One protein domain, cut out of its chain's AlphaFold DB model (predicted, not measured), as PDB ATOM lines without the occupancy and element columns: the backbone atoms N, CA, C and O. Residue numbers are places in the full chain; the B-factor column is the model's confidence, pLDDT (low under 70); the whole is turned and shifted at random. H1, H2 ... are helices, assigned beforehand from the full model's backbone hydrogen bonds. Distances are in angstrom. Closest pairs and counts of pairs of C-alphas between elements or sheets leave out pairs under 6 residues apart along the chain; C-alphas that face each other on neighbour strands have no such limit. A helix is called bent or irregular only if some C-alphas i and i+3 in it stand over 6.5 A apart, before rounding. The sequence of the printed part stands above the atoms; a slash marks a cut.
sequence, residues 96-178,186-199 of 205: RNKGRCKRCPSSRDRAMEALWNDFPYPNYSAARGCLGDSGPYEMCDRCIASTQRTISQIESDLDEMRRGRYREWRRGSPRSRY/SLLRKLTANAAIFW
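What this domain is: This is residues 96 to 178 and 186 to 199 of the 205 residues of an uncharacterized protein of Candidatus Methanomethylophilaceae archaeon (UniProt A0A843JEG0). One long, straight helix, H4, makes most of the length, and a short helical hairpin of H2 and H3 packs on one side of it, against residues 143 to 155, with the small helix H1 near H2. At the far end of H4 the chain turns into the short helix H5, and H6, printed after a cut, touches no helix; residues 169 to 175 and 186 to 195 stand free. The printed part has 97 residues with six named helices, in the order H1, H2, H3, H4, H5, H6, and no named strand, and its class is all helix. It is only just loose, close to extended, with a radius of gyration of the C-alphas of 18.5 A, and its C-alphas span 56 by 23 by 21 A.

Where its parts are: The longest helix, H4, is residues 138 to 170, 33 residues, and runs 47.9 A from C-alpha 138 at (29.175, 151.726, 43.181) to C-alpha 170 at (47.769, 116.850, 70.276). Before it in the chain come H3, residues 124 to 129, 8.4 A long, and H2, residues 108 to 117, 14.0 A long. The first helix, H1, is residues 99 to 103, 7.9 A long, and begins with C-alpha 99 at (40.780, 148.877, 31.362). After H4 comes H5, residues 174 to 178, 7.7 A long. The last helix, H6, is residues 186 to 198, 17.8 A long, and ends with C-alpha 198 at (55.114, 127.147, 60.744). No helix is bent or irregular.

How they stand to each other: H4 touches H2 with residues 143 to 151 alone; the closest C-alphas, those of Arg 108 and Thr 147, are 5.9 A apart. These two run the same way at a shallow tilt of 28 degrees. H4 touches H3 with residues 148 to 155 alone, and the closest C-alphas, those of Arg 128 and Gln 148, are 7.0 A apart. H3 and H4 run opposite ways at a shallow tilt of 13 degrees and form a helical hairpin. H2 and H3 form a helical hairpin too: they touch with 13 pairs of C-alphas within 8 A, the closest being those of Ala 111 and Ala 127, 4.4 A apart, and run opposite ways at a steep tilt of 40 degrees. With two of these three touching pairs at a shallow tilt, the helix packing is mostly aligned, but only just. H1 touches no helix but is near H2, with 7 pairs of C-alphas within 10 A. H5 and H4 are close but not clearly touching; their closest C-alphas, those of Trp 169 and Ser 176, are 7.7 A apart. H6 is apart from each of the other helices, among them H4 and H5. In H2, H3, H4 and H6 every O i to N i+4 pair is within hydrogen-bond range; in H1 and in H5 it is 0 of 1, beside 2 of 2 O i to N i+3 pairs in each.

The domain as a whole: The two C-alphas farthest apart are those of Pro 136 and Arg 177, 57.2 A. Without the stretches that stand free, the body has 80 residues, spans 56 by 21 by 19 A and has a radius of gyration of 15.8 A. Residues 179 to 185 are not printed, and C-alphas 178 and 186 are 15.9 A apart across this cut, which the link from H5 to H6 crosses. Of the links that are printed whole, H1 to H2 and H4 to H5 are tight, and H2 to H3 and H3 to H4 are short; no link is long. The mean pLDDT of the printed part is 73.1, and 31 residues are under 70: residues 96 to 97, 164 to 178 and 186 to 199. The mean is 41 in H5 and 39 in H6 of this predicted model.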
ATOM      1  N   ARG A  96      40.829 138.631  34.301       65.06
ATOM      2  CA  ARG A  96      41.943 139.589  34.285       65.06
ATOM      3  C   ARG A  96      41.375 141.000  34.263       65.06
ATOM      4  O   ARG A  96      40.549 141.313  33.402       65.06
ATOM      5  N   ASN A  97      41.819 141.837  35.195       67.75
ATOM      6  CA  ASN A  97      41.367 143.216  35.269       67.75
ATOM      7  C   ASN A  97      41.576 143.912  33.911       67.75
ATOM      8  O   ASN A  97      42.696 144.003  33.403       67.75
ATOM      9  N   LYS A  98      40.484 144.382  33.297       70.75
ATOM     10  CA  LYS A  98      40.504 145.120  32.025       70.75
ATOM     11  C   LYS A  98      40.382 146.623  32.276       70.75
ATOM     12  O   LYS A  98      39.822 147.061  33.282       70.75
ATOM     13  N   GLY A  99      40.901 147.418  31.340       76.62
ATOM     14  CA  GLY A  99      40.780 148.877  31.362       76.62
ATOM     15  C   GLY A  99      41.285 149.500  32.668       76.62
ATOM     16  O   GLY A  99      42.391 149.204  33.121       76.62
ATOM     17  N   ARG A 100      40.455 150.352  33.283       72.44
ATOM     18  CA  ARG A 100      40.788 151.115  34.501       72.44
ATOM     19  C   ARG A 100      41.152 150.228  35.695       72.44
ATOM     20  O   ARG A 100      42.039 150.587  36.465       72.44
ATOM     21  N   CYS A 101      40.548 149.044  35.812       80.19
ATOM     22  CA  CYS A 101      40.816 148.130  36.923       80.19
ATOM     23  C   CYS A 101      42.231 147.536  36.878       80.19
ATOM     24  O   CYS A 101      42.766 147.186  37.924       80.19
ATOM     25  N   LYS A 102      42.879 147.470  35.702       79.75
ATOM     26  CA  LYS A 102      44.235 146.903  35.555       79.75
ATOM     27  C   LYS A 102      45.293 147.690  36.335       79.75
ATOM     28  O   LYS A 102      46.274 147.122  36.793       79.75
ATOM     29  N   ARG A 103      45.109 149.008  36.448       81.50
ATOM     30  CA  ARG A 103      46.018 149.920  37.166       81.50
ATOM     31  C   ARG A 103      45.433 150.392  38.497       81.50
ATOM     32  O   ARG A 103      45.999 151.279  39.125       81.50
ATOM     33  N   CYS A 104      44.294 149.835  38.912       85.31
ATOM     34  CA  CYS A 104      43.623 150.263  40.128       85.31
ATOM     35  C   CYS A 104      44.438 149.816  41.355       85.31
ATOM     36  O   CYS A 104      44.723 148.618  41.486       85.31
ATOM     37  N   PRO A 105      44.806 150.745  42.259       84.00
ATOM     38  CA  PRO A 105      45.524 150.399  43.480       84.00
ATOM     39  C   PRO A 105      44.705 149.498  44.404       84.00
ATOM     40  O   PRO A 105      45.269 148.589  44.999       84.00
ATOM     41  N   SER A 106      43.382 149.665  44.410       87.56
ATOM     42  CA  SER A 106      42.432 148.843  45.170       87.56
ATOM     43  C   SER A 106      41.858 147.672  44.377       87.56
ATOM     44  O   SER A 106      40.766 147.186  44.668       87.56
ATOM     45  N   SER A 107      42.569 147.216  43.343       88.00
ATOM     46  CA  SER A 107      42.170 146.015  42.612       88.00
ATOM     47  C   SER A 107      42.345 144.762  43.470       88.00
ATOM     48  O   SER A 107      43.288 144.640  44.253       88.00
ATOM     49  N   ARG A 108      41.460 143.784  43.252       89.25
ATOM     50  CA  ARG A 108      41.559 142.454  43.864       89.25
ATOM     51  C   ARG A 108      42.920 141.806  43.623       89.25
ATOM     52  O   ARG A 108      43.467 141.220  44.548       89.25
ATOM     53  N   ASP A 109      43.465 141.932  42.413       88.50
ATOM     54  CA  ASP A 109      44.754 141.328  42.060       88.50
ATOM     55  C   ASP A 109      45.880 141.874  42.944       88.50
ATOM     56  O   ASP A 109      46.606 141.080  43.532       88.50
ATOM     57  N   ARG A 110      45.957 143.200  43.141       89.12
ATOM     58  CA  ARG A 110      46.947 143.807  44.047       89.12
ATOM     59  C   ARG A 110      46.752 143.391  45.499       89.12
ATOM     60  O   ARG A 110      47.724 143.076  46.176       89.12
ATOM     61  N   ALA A 111      45.507 143.366  45.975       91.81
ATOM     62  CA  ALA A 111      45.219 142.946  47.344       91.81
ATOM     63  C   ALA A 111      45.630 141.482  47.588       91.81
ATOM     64  O   ALA A 111      46.205 141.167  48.626       91.81
ATOM     65  N   MET A 112      45.373 140.587  46.628       92.62
ATOM     66  CA  MET A 112      45.755 139.175  46.730       92.62
ATOM     67  C   MET A 112      47.259 138.968  46.543       92.62
ATOM     68  O   MET A 112      47.846 138.139  47.230       92.62
ATOM     69  N   GLU A 113      47.909 139.736  45.673       90.81
ATOM     70  CA  GLU A 113      49.369 139.752  45.556       90.81
ATOM     71  C   GLU A 113      50.018 140.153  46.888       90.81
ATOM     72  O   GLU A 113      50.851 139.411  47.408       90.81
ATOM     73  N   ALA A 114      49.558 141.248  47.504       91.81
ATOM     74  CA  ALA A 114      50.013 141.685  48.823       91.81
ATOM     75  C   ALA A 114      49.743 140.632  49.910       91.81
ATOM     76  O   ALA A 114      50.608 140.378  50.749       91.81
ATOM     77  N   LEU A 115      48.577 139.973  49.870       92.38
ATOM     78  CA  LEU A 115      48.225 138.897  50.800       92.38
ATOM     79  C   LEU A 115      49.231 137.745  50.738       92.38
ATOM     80  O   LEU A 115      49.691 137.271  51.776       92.38
ATOM     81  N   TRP A 116      49.554 137.275  49.532       90.44
ATOM     82  CA  TRP A 116      50.377 136.083  49.321       90.44
ATOM     83  C   TRP A 116      51.883 136.370  49.263       90.44
ATOM     84  O   TRP A 116      52.667 135.420  49.254       90.44
ATOM     85  N   ASN A 117      52.307 137.636  49.238       88.06
ATOM     86  CA  ASN A 117      53.715 138.003  49.079       88.06
ATOM     87  C   ASN A 117      54.611 137.414  50.184       88.06
ATOM     88  O   ASN A 117      55.668 136.843  49.895       88.06
ATOM     89  N   ASP A 118      54.133 137.469  51.430       81.69
ATOM     90  CA  ASP A 118      54.863 137.022  52.623       81.69
ATOM     91  C   ASP A 118      54.609 135.549  52.989       81.69
ATOM     92  O   ASP A 118      55.031 135.088  54.058       81.69
ATOM     93  N   PHE A 119      53.965 134.783  52.094       80.56
ATOM     94  CA  PHE A 119      53.709 133.351  52.274       80.56
ATOM     95  C   PHE A 119      54.978 132.613  52.750       80.56
ATOM     96  O   PHE A 119      56.056 132.872  52.206       80.56
ATOM     97  N   PRO A 120      54.896 131.723  53.762       74.00
ATOM     98  CA  PRO A 120      53.719 131.026  54.310       74.00
ATOM     99  C   PRO A 120      52.898 131.770  55.368       74.00
ATOM    100  O   PRO A 120      51.962 131.196  55.930       74.00
ATOM    101  N   TYR A 121      53.195 133.044  55.618       81.88
ATOM    102  CA  TYR A 121      52.426 133.887  56.527       81.88
ATOM    103  C   TYR A 121      51.692 134.958  55.711       81.88
ATOM    104  O   TYR A 121      52.305 135.958  55.349       81.88
ATOM    105  N   PRO A 122      50.406 134.757  55.363       85.38
ATOM    106  CA  PRO A 122      49.680 135.743  54.577       85.38
ATOM    107  C   PRO A 122      49.601 137.086  55.302       85.38
ATOM    108  O   PRO A 122      49.300 137.140  56.497       85.38
ATOM    109  N   ASN A 123      49.827 138.168  54.566       90.00
ATOM    110  CA  ASN A 123      49.831 139.517  55.113       90.00
ATOM    111  C   ASN A 123      48.447 140.165  54.969       90.00
ATOM    112  O   ASN A 123      48.185 140.953  54.058       90.00
ATOM    113  N   TYR A 124      47.530 139.809  55.874       90.69
ATOM    114  CA  TYR A 124      46.153 140.319  55.847       90.69
ATOM    115  C   TYR A 124      46.084 141.845  55.978       90.69
ATOM    116  O   TYR A 124      45.201 142.466  55.390       90.69
ATOM    117  N   SER A 125      47.007 142.446  56.737       90.50
ATOM    118  CA  SER A 125      47.071 143.897  56.925       90.50
ATOM    119  C   SER A 125      47.430 144.603  55.618       90.50
ATOM    120  O   SER A 125      46.687 145.476  55.178       90.50
ATOM    121  N   ALA A 126      48.490 144.162  54.930       90.94
ATOM    122  CA  ALA A 126      48.877 144.719  53.634       90.94
ATOM    123  C   ALA A 126      47.783 144.531  52.572       90.94
ATOM    124  O   ALA A 126      47.480 145.457  51.817       90.94
ATOM    125  N   ALA A 127      47.138 143.361  52.549       92.31
ATOM    126  CA  ALA A 127      46.035 143.077  51.636       92.31
ATOM    127  C   ALA A 127      44.834 144.005  51.864       92.31
ATOM    128  O   ALA A 127      44.279 144.550  50.910       92.31
ATOM    129  N   ARG A 128      44.444 144.215  53.130       92.38
ATOM    130  CA  ARG A 128      43.365 145.141  53.501       92.38
ATOM    131  C   ARG A 128      43.757 146.594  53.243       92.38
ATOM    132  O   ARG A 128      42.924 147.332  52.745       92.38
ATOM    133  N   GLY A 129      45.013 146.973  53.476       89.88
ATOM    134  CA  GLY A 129      45.528 148.317  53.198       89.88
ATOM    135  C   GLY A 129      45.519 148.699  51.714       89.88
ATOM    136  O   GLY A 129      45.483 149.880  51.385       89.88
ATOM    137  N   CYS A 130      45.500 147.721  50.801       88.69
ATOM    138  CA  CYS A 130      45.294 147.987  49.375       88.69
ATOM    139  C   CYS A 130      43.854 148.443  49.072       88.69
ATOM    140  O   CYS A 130      43.608 149.130  48.077       88.69
ATOM    141  N   LEU A 131      42.890 148.044  49.900       87.94
ATOM    142  CA  LEU A 131      41.473 148.333  49.729       87.94
ATOM    143  C   LEU A 131      41.146 149.633  50.474       87.94
ATOM    144  O   LEU A 131      41.200 149.670  51.696       87.94
ATOM    145  N   GLY A 132      40.830 150.702  49.740       78.25
ATOM    146  CA  GLY A 132      40.298 151.925  50.347       78.25
ATOM    147  C   GLY A 132      38.867 151.738  50.864       78.25
ATOM    148  O   GLY A 132      38.244 150.701  50.628       78.25
ATOM    149  N   ASP A 133      38.330 152.768  51.521       72.94
ATOM    150  CA  ASP A 133      36.987 152.721  52.117       72.94
ATOM    151  C   ASP A 133      35.859 152.790  51.076       72.94
ATOM    152  O   ASP A 133      34.782 152.235  51.284       72.94
ATOM    153  N   SER A 134      36.100 153.464  49.948       74.62
ATOM    154  CA  SER A 134      35.142 153.592  48.847       74.62
ATOM    155  C   SER A 134      35.845 153.819  47.513       74.62
ATOM    156  O   SER A 134      36.967 154.334  47.442       74.62
ATOM    157  N   GLY A 135      35.190 153.396  46.437       74.25
ATOM    158  CA  GLY A 135      35.620 153.670  45.078       74.25
ATOM    159  C   GLY A 135      34.843 154.823  44.438       74.25
ATOM    160  O   GLY A 135      33.815 155.258  44.940       74.25
ATOM    161  N   PRO A 136      35.284 155.298  43.263       78.44
ATOM    162  CA  PRO A 136      34.607 156.384  42.549       78.44
ATOM    163  C   PRO A 136      33.234 155.990  41.970       78.44
ATOM    164  O   PRO A 136      32.532 156.840  41.431       78.44
ATOM    165  N   TYR A 137      32.871 154.704  42.021       79.50
ATOM    166  CA  TYR A 137      31.633 154.156  41.470       79.50
ATOM    167  C   TYR A 137      31.123 153.019  42.361       79.50
ATOM    168  O   TYR A 137      31.924 152.243  42.875       79.50
ATOM    169  N   GLU A 138      29.809 152.809  42.405       79.75
ATOM    170  CA  GLU A 138      29.175 151.726  43.181       79.75
ATOM    171  C   GLU A 138      29.709 150.320  42.816       79.75
ATOM    172  O   GLU A 138      29.844 149.425  43.653       79.75
ATOM    173  N   MET A 139      30.082 150.105  41.546       79.88
ATOM    174  CA  MET A 139      30.723 148.854  41.119       79.88
ATOM    175  C   MET A 139      32.094 148.634  41.777       79.88
ATOM    176  O   MET A 139      32.491 147.490  42.005       79.88
ATOM    177  N   CYS A 140      32.828 149.708  42.076       85.56
ATOM    178  CA  CYS A 140      34.089 149.630  42.804       85.56
ATOM    179  C   CYS A 140      33.845 149.243  44.264       85.56
ATOM    180  O   CYS A 140      34.566 148.384  44.765       85.56
ATOM    181  N   ASP A 141      32.795 149.760  44.902       87.94
ATOM    182  CA  ASP A 141      32.436 149.382  46.276       87.94
ATOM    183  C   ASP A 141      32.074 147.897  46.366       87.94
ATOM    184  O   ASP A 141      32.549 147.179  47.249       87.94
ATOM    185  N   ARG A 142      31.319 147.382  45.385       88.00
ATOM    186  CA  ARG A 142      31.047 145.939  45.271       88.00
ATOM    187  C   ARG A 142      32.327 145.115  45.105       88.00
ATOM    188  O   ARG A 142      32.454 144.058  45.726       88.00
ATOM    189  N   CYS A 143      33.274 145.587  44.293       87.69
ATOM    190  CA  CYS A 143      34.575 144.939  44.105       87.69
ATOM    191  C   CYS A 143      35.391 144.910  45.411       87.69
ATOM    192  O   CYS A 143      35.899 143.854  45.799       87.69
ATOM    193  N   ILE A 144      35.460 146.043  46.117       90.38
ATOM    194  CA  ILE A 144      36.151 146.189  47.403       90.38
ATOM    195  C   ILE A 144      35.523 145.257  48.443       90.38
ATOM    196  O   ILE A 144      36.218 144.398  48.987       90.38
ATOM    197  N   ALA A 145      34.204 145.330  48.646       91.06
ATOM    198  CA  ALA A 145      33.486 144.498  49.609       91.06
ATOM    199  C   ALA A 145      33.629 142.998  49.301       91.06
ATOM    200  O   ALA A 145      33.868 142.185  50.196       91.06
ATOM    201  N   SER A 146      33.538 142.602  48.027       91.25
ATOM    202  CA  SER A 146      33.764 141.209  47.620       91.25
ATOM    203  C   SER A 146      35.197 140.747  47.901       91.25
ATOM    204  O   SER A 146      35.410 139.580  48.247       91.25
ATOM    205  N   THR A 147      36.181 141.632  47.741       92.12
ATOM    206  CA  THR A 147      37.589 141.325  48.017       92.12
ATOM    207  C   THR A 147      37.833 141.208  49.520       92.12
ATOM    208  O   THR A 147      38.439 140.228  49.947       92.12
ATOM    209  N   GLN A 148      37.273 142.108  50.333       93.06
ATOM    210  CA  GLN A 148      37.323 142.022  51.797       93.06
ATOM    211  C   GLN A 148      36.748 140.694  52.311       93.06
ATOM    212  O   GLN A 148      37.399 140.016  53.103       93.06
ATOM    213  N   ARG A 149      35.577 140.269  51.809       93.12
ATOM    214  CA  ARG A 149      34.991 138.961  52.163       93.12
ATOM    215  C   ARG A 149      35.912 137.798  51.806       93.12
ATOM    216  O   ARG A 149      36.043 136.867  52.589       93.12
ATOM    217  N   THR A 150      36.573 137.869  50.650       92.88
ATOM    218  CA  THR A 150      37.531 136.835  50.226       92.88
ATOM    219  C   THR A 150      38.723 136.766  51.184       92.88
ATOM    220  O   THR A 150      39.099 135.674  51.595       92.88
ATOM    221  N   ILE A 151      39.290 137.912  51.583       93.31
ATOM    222  CA  ILE A 151      40.401 137.962  52.548       93.31
ATOM    223  C   ILE A 151      39.978 137.340  53.885       93.31
ATOM    224  O   ILE A 151      40.703 136.508  54.425       93.31
ATOM    225  N   SER A 152      38.799 137.698  54.400       93.44
ATOM    226  CA  SER A 152      38.287 137.146  55.661       93.44
ATOM    227  C   SER A 152      38.011 135.642  55.583       93.44
ATOM    228  O   SER A 152      38.292 134.927  56.542       93.44
ATOM    229  N   GLN A 153      37.517 135.146  54.443       91.31
ATOM    230  CA  GLN A 153      37.342 133.709  54.225       91.31
ATOM    231  C   GLN A 153      38.690 132.976  54.264       91.31
ATOM    232  O   GLN A 153      38.825 131.994  54.983       91.31
ATOM    233  N   ILE A 154      39.707 133.497  53.566       90.75
ATOM    234  CA  ILE A 154      41.060 132.918  53.573       90.75
ATOM    235  C   ILE A 154      41.652 132.917  54.988       90.75
ATOM    236  O   ILE A 154      42.257 131.923  55.389       90.75
ATOM    237  N   GLU A 155      41.475 134.005  55.750       91.44
ATOM    238  CA  GLU A 155      41.921 134.085  57.148       91.44
ATOM    239  C   GLU A 155      41.279 132.980  57.997       91.44
ATOM    240  O   GLU A 155      41.990 132.236  58.677       91.44
ATOM    241  N   SER A 156      39.956 132.814  57.891       89.00
ATOM    242  CA  SER A 156      39.215 131.771  58.605       89.00
ATOM    243  C   SER A 156      39.661 130.359  58.212       89.00
ATOM    244  O   SER A 156      39.930 129.538  59.090       89.00
ATOM    245  N   ASP A 157      39.783 130.079  56.913       86.44
ATOM    246  CA  ASP A 157      40.132 128.751  56.395       86.44
ATOM    247  C   ASP A 157      41.559 128.346  56.793       86.44
ATOM    248  O   ASP A 157      41.815 127.210  57.209       86.44
ATOM    249  N   LEU A 158      42.515 129.278  56.706       85.06
ATOM    250  CA  LEU A 158      43.895 129.032  57.128       85.06
ATOM    251  C   LEU A 158      43.995 128.816  58.637       85.06
ATOM    252  O   LEU A 158      44.728 127.924  59.079       85.06
ATOM    253  N   ASP A 159      43.254 129.585  59.430       84.19
ATOM    254  CA  ASP A 159      43.204 129.400  60.877       84.19
ATOM    255  C   ASP A 159      42.552 128.071  61.263       84.19
ATOM    256  O   ASP A 159      43.054 127.379  62.156       84.19
ATOM    257  N   GLU A 160      41.479 127.662  60.586       81.69
ATOM    258  CA  GLU A 160      40.855 126.360  60.808       81.69
ATOM    259  C   GLU A 160      41.825 125.222  60.486       81.69
ATOM    260  O   GLU A 160      42.002 124.316  61.305       81.69
ATOM    261  N   MET A 161      42.533 125.290  59.355       78.06
ATOM    262  CA  MET A 161      43.531 124.279  59.003       78.06
ATOM    263  C   MET A 161      44.674 124.208  60.024       78.06
ATOM    264  O   MET A 161      45.094 123.107  60.403       78.06
ATOM    265  N   ARG A 162      45.151 125.356  60.527       75.69
ATOM    266  CA  ARG A 162      46.155 125.412  61.606       75.69
ATOM    267  C   ARG A 162      45.630 124.762  62.890       75.69
ATOM    268  O   ARG A 162      46.302 123.901  63.465       75.69
ATOM    269  N   ARG A 163      44.407 125.099  63.318       73.25
ATOM    270  CA  ARG A 163      43.769 124.522  64.517       73.25
ATOM    271  C   ARG A 163      43.502 123.023  64.366       73.25
ATOM    272  O   ARG A 163      43.715 122.273  65.319       73.25
ATOM    273  N   GLY A 164      43.047 122.573  63.198       69.56
ATOM    274  CA  GLY A 164      42.789 121.164  62.894       69.56
ATOM    275  C   GLY A 164      44.056 120.319  63.013       69.56
ATOM    276  O   GLY A 164      44.056 119.301  63.709       69.56
ATOM    277  N   ARG A 165      45.167 120.803  62.445       66.19
ATOM    278  CA  ARG A 165      46.493 120.170  62.562       66.19
ATOM    279  C   ARG A 165      46.998 120.151  63.998       66.19
ATOM    280  O   ARG A 165      47.488 119.120  64.453       66.19
ATOM    281  N   TYR A 166      46.825 121.245  64.738       54.22
ATOM    282  CA  TYR A 166      47.170 121.295  66.159       54.22
ATOM    283  C   TYR A 166      46.386 120.254  66.979       54.22
ATOM    284  O   TYR A 166      46.963 119.551  67.810       54.22
ATOM    285  N   ARG A 167      45.080 120.093  66.714       57.47
ATOM    286  CA  ARG A 167      44.236 119.079  67.373       57.47
ATOM    287  C   ARG A 167      44.663 117.654  67.016       57.47
ATOM    288  O   ARG A 167      44.718 116.813  67.908       57.47
ATOM    289  N   GLU A 168      44.966 117.379  65.749       57.62
ATOM    290  CA  GLU A 168      45.432 116.058  65.301       57.62
ATOM    291  C   GLU A 168      46.793 115.694  65.912       57.62
ATOM    292  O   GLU A 168      46.974 114.572  66.395       57.62
ATOM    293  N   TRP A 169      47.717 116.659  65.968       52.31
ATOM    294  CA  TRP A 169      49.016 116.509  66.622       52.31
ATOM    295  C   TRP A 169      48.860 116.234  68.125       52.31
ATOM    296  O   TRP A 169      49.430 115.268  68.633       52.31
ATOM    297  N   ARG A 170      48.021 117.012  68.829       43.41
ATOM    298  CA  ARG A 170      47.769 116.850  70.276       43.41
ATOM    299  C   ARG A 170      47.099 115.509  70.613       43.41
ATOM    300  O   ARG A 170      47.370 114.950  71.669       43.41
ATOM    301  N   ARG A 171      46.234 114.977  69.741       51.09
ATOM    302  CA  ARG A 171      45.528 113.699  69.974       51.09
ATOM    303  C   ARG A 171      46.377 112.449  69.732       51.09
ATOM    304  O   ARG A 171      45.866 111.353  69.932       51.09
ATOM    305  N   GLY A 172      47.628 112.573  69.278       49.62
ATOM    306  CA  GLY A 172      48.486 111.407  69.048       49.62
ATOM    307  C   GLY A 172      47.865 110.389  68.082       49.62
ATOM    308  O   GLY A 172      47.927 109.187  68.331       49.62
ATOM    309  N   SER A 173      47.227 110.869  67.004       45.00
ATOM    310  CA  SER A 173      46.564 110.033  65.993       45.00
ATOM    311  C   SER A 173      47.435 108.828  65.581       45.00
ATOM    312  O   SER A 173      48.624 109.017  65.311       45.00
ATOM    313  N   PRO A 174      46.887 107.603  65.446       44.09
ATOM    314  CA  PRO A 174      47.633 106.430  64.973       44.09
ATOM    315  C   PRO A 174      48.313 106.631  63.607       44.09
ATOM    316  O   PRO A 174      49.312 105.976  63.316       44.09
ATOM    317  N   ARG A 175      47.846 107.587  62.786       42.75
ATOM    318  CA  ARG A 175      48.496 107.987  61.522       42.75
ATOM    319  C   ARG A 175      49.812 108.756  61.716       42.75
ATOM    320  O   ARG A 175      50.654 108.730  60.826       42.75
ATOM    321  N   SER A 176      50.043 109.351  62.890       41.62
ATOM    322  CA  SER A 176      51.330 109.948  63.294       41.62
ATOM    323  C   SER A 176      52.444 108.896  63.413       41.62
ATOM    324  O   SER A 176      53.621 109.193  63.210       41.62
ATOM    325  N   ARG A 177      52.083 107.628  63.663       38.88
ATOM    326  CA  ARG A 177      53.042 106.517  63.749       38.88
ATOM    327  C   ARG A 177      53.633 106.127  62.384       38.88
ATOM    328  O   ARG A 177      54.763 105.655  62.349       38.88
ATOM    329  N   TYR A 178      52.929 106.400  61.281       37.19
ATOM    330  CA  TYR A 178      53.371 106.094  59.910       37.19
ATOM    331  C   TYR A 178      54.240 107.181  59.263       37.19
ATOM    332  O   TYR A 178      54.849 106.941  58.228       37.19
ATOM    333  N   SER A 186      66.675 112.623  61.313       36.62
ATOM    334  CA  SER A 186      67.093 114.026  61.255       36.62
ATOM    335  C   SER A 186      66.144 114.915  60.437       36.62
ATOM    336  O   SER A 186      65.831 116.015  60.887       36.62
ATOM    337  N   LEU A 187      65.620 114.446  59.298       36.88
ATOM    338  CA  LEU A 187      64.605 115.149  58.498       36.88
ATOM    339  C   LEU A 187      63.257 115.204  59.214       36.88
ATOM    340  O   LEU A 187      62.614 116.244  59.215       36.88
ATOM    341  N   LEU A 188      62.860 114.130  59.898       36.72
ATOM    342  CA  LEU A 188      61.665 114.126  60.744       36.72
ATOM    343  C   LEU A 188      61.775 115.119  61.896       36.72
ATOM    344  O   LEU A 188      60.814 115.835  62.151       36.72
ATOM    345  N   ARG A 189      62.933 115.211  62.564       37.03
ATOM    346  CA  ARG A 189      63.173 116.217  63.612       37.03
ATOM    347  C   ARG A 189      63.175 117.638  63.056       37.03
ATOM    348  O   ARG A 189      62.578 118.498  63.681       37.03
ATOM    349  N   LYS A 190      63.754 117.882  61.875       40.12
ATOM    350  CA  LYS A 190      63.724 119.204  61.220       40.12
ATOM    351  C   LYS A 190      62.327 119.581  60.732       40.12
ATOM    352  O   LYS A 190      61.880 120.687  60.988       40.12
ATOM    353  N   LEU A 191      61.592 118.654  60.125       37.38
ATOM    354  CA  LEU A 191      60.212 118.872  59.690       37.38
ATOM    355  C   LEU A 191      59.250 118.999  60.869       37.38
ATOM    356  O   LEU A 191      58.309 119.761  60.755       37.38
ATOM    357  N   THR A 192      59.458 118.310  61.996       39.78
ATOM    358  CA  THR A 192      58.623 118.475  63.204       39.78
ATOM    359  C   THR A 192      59.000 119.708  64.024       39.78
ATOM    360  O   THR A 192      58.100 120.369  64.536       39.78
ATOM    361  N   ALA A 193      60.283 120.073  64.093       37.22
ATOM    362  CA  ALA A 193      60.744 121.324  64.698       37.22
ATOM    363  C   ALA A 193      60.315 122.545  63.868       37.22
ATOM    364  O   ALA A 193      59.777 123.494  64.426       37.22
ATOM    365  N   ASN A 194      60.426 122.486  62.536       39.38
ATOM    366  CA  ASN A 194      59.962 123.552  61.648       39.38
ATOM    367  C   ASN A 194      58.437 123.526  61.480       39.38
ATOM    368  O   ASN A 194      57.823 124.583  61.467       39.38
ATOM    369  N   ALA A 195      57.764 122.368  61.482       39.00
ATOM    370  CA  ALA A 195      56.298 122.324  61.563       39.00
ATOM    371  C   ALA A 195      55.777 122.948  62.866       39.00
ATOM    372  O   ALA A 195      54.708 123.551  62.863       39.00
ATOM    373  N   ALA A 196      56.525 122.854  63.968       37.53
ATOM    374  CA  ALA A 196      56.197 123.575  65.192       37.53
ATOM    375  C   ALA A 196      56.404 125.099  65.065       37.53
ATOM    376  O   ALA A 196      55.774 125.833  65.812       37.53
ATOM    377  N   ILE A 197      57.218 125.583  64.121       40.88
ATOM    378  CA  ILE A 197      57.428 127.018  63.844       40.88
ATOM    379  C   ILE A 197      56.405 127.548  62.818       40.88
ATOM    380  O   ILE A 197      55.870 128.642  62.980       40.88
ATOM    381  N   PHE A 198      56.060 126.756  61.799       43.31
ATOM    382  CA  PHE A 198      55.114 127.147  60.744       43.31
ATOM    383  C   PHE A 198      53.639 126.962  61.120       43.31
ATOM    384  O   PHE A 198      52.777 127.642  60.564       43.31
ATOM    385  N   TRP A 199      53.329 126.058  62.059       49.12
ATOM    386  CA  TRP A 199      51.948 125.669  62.381       49.12
ATOM    387  C   TRP A 199      51.575 125.832  63.858       49.12
ATOM    388  O   TRP A 199      50.489 125.403  64.259       49.12
TER     389      TRP A 199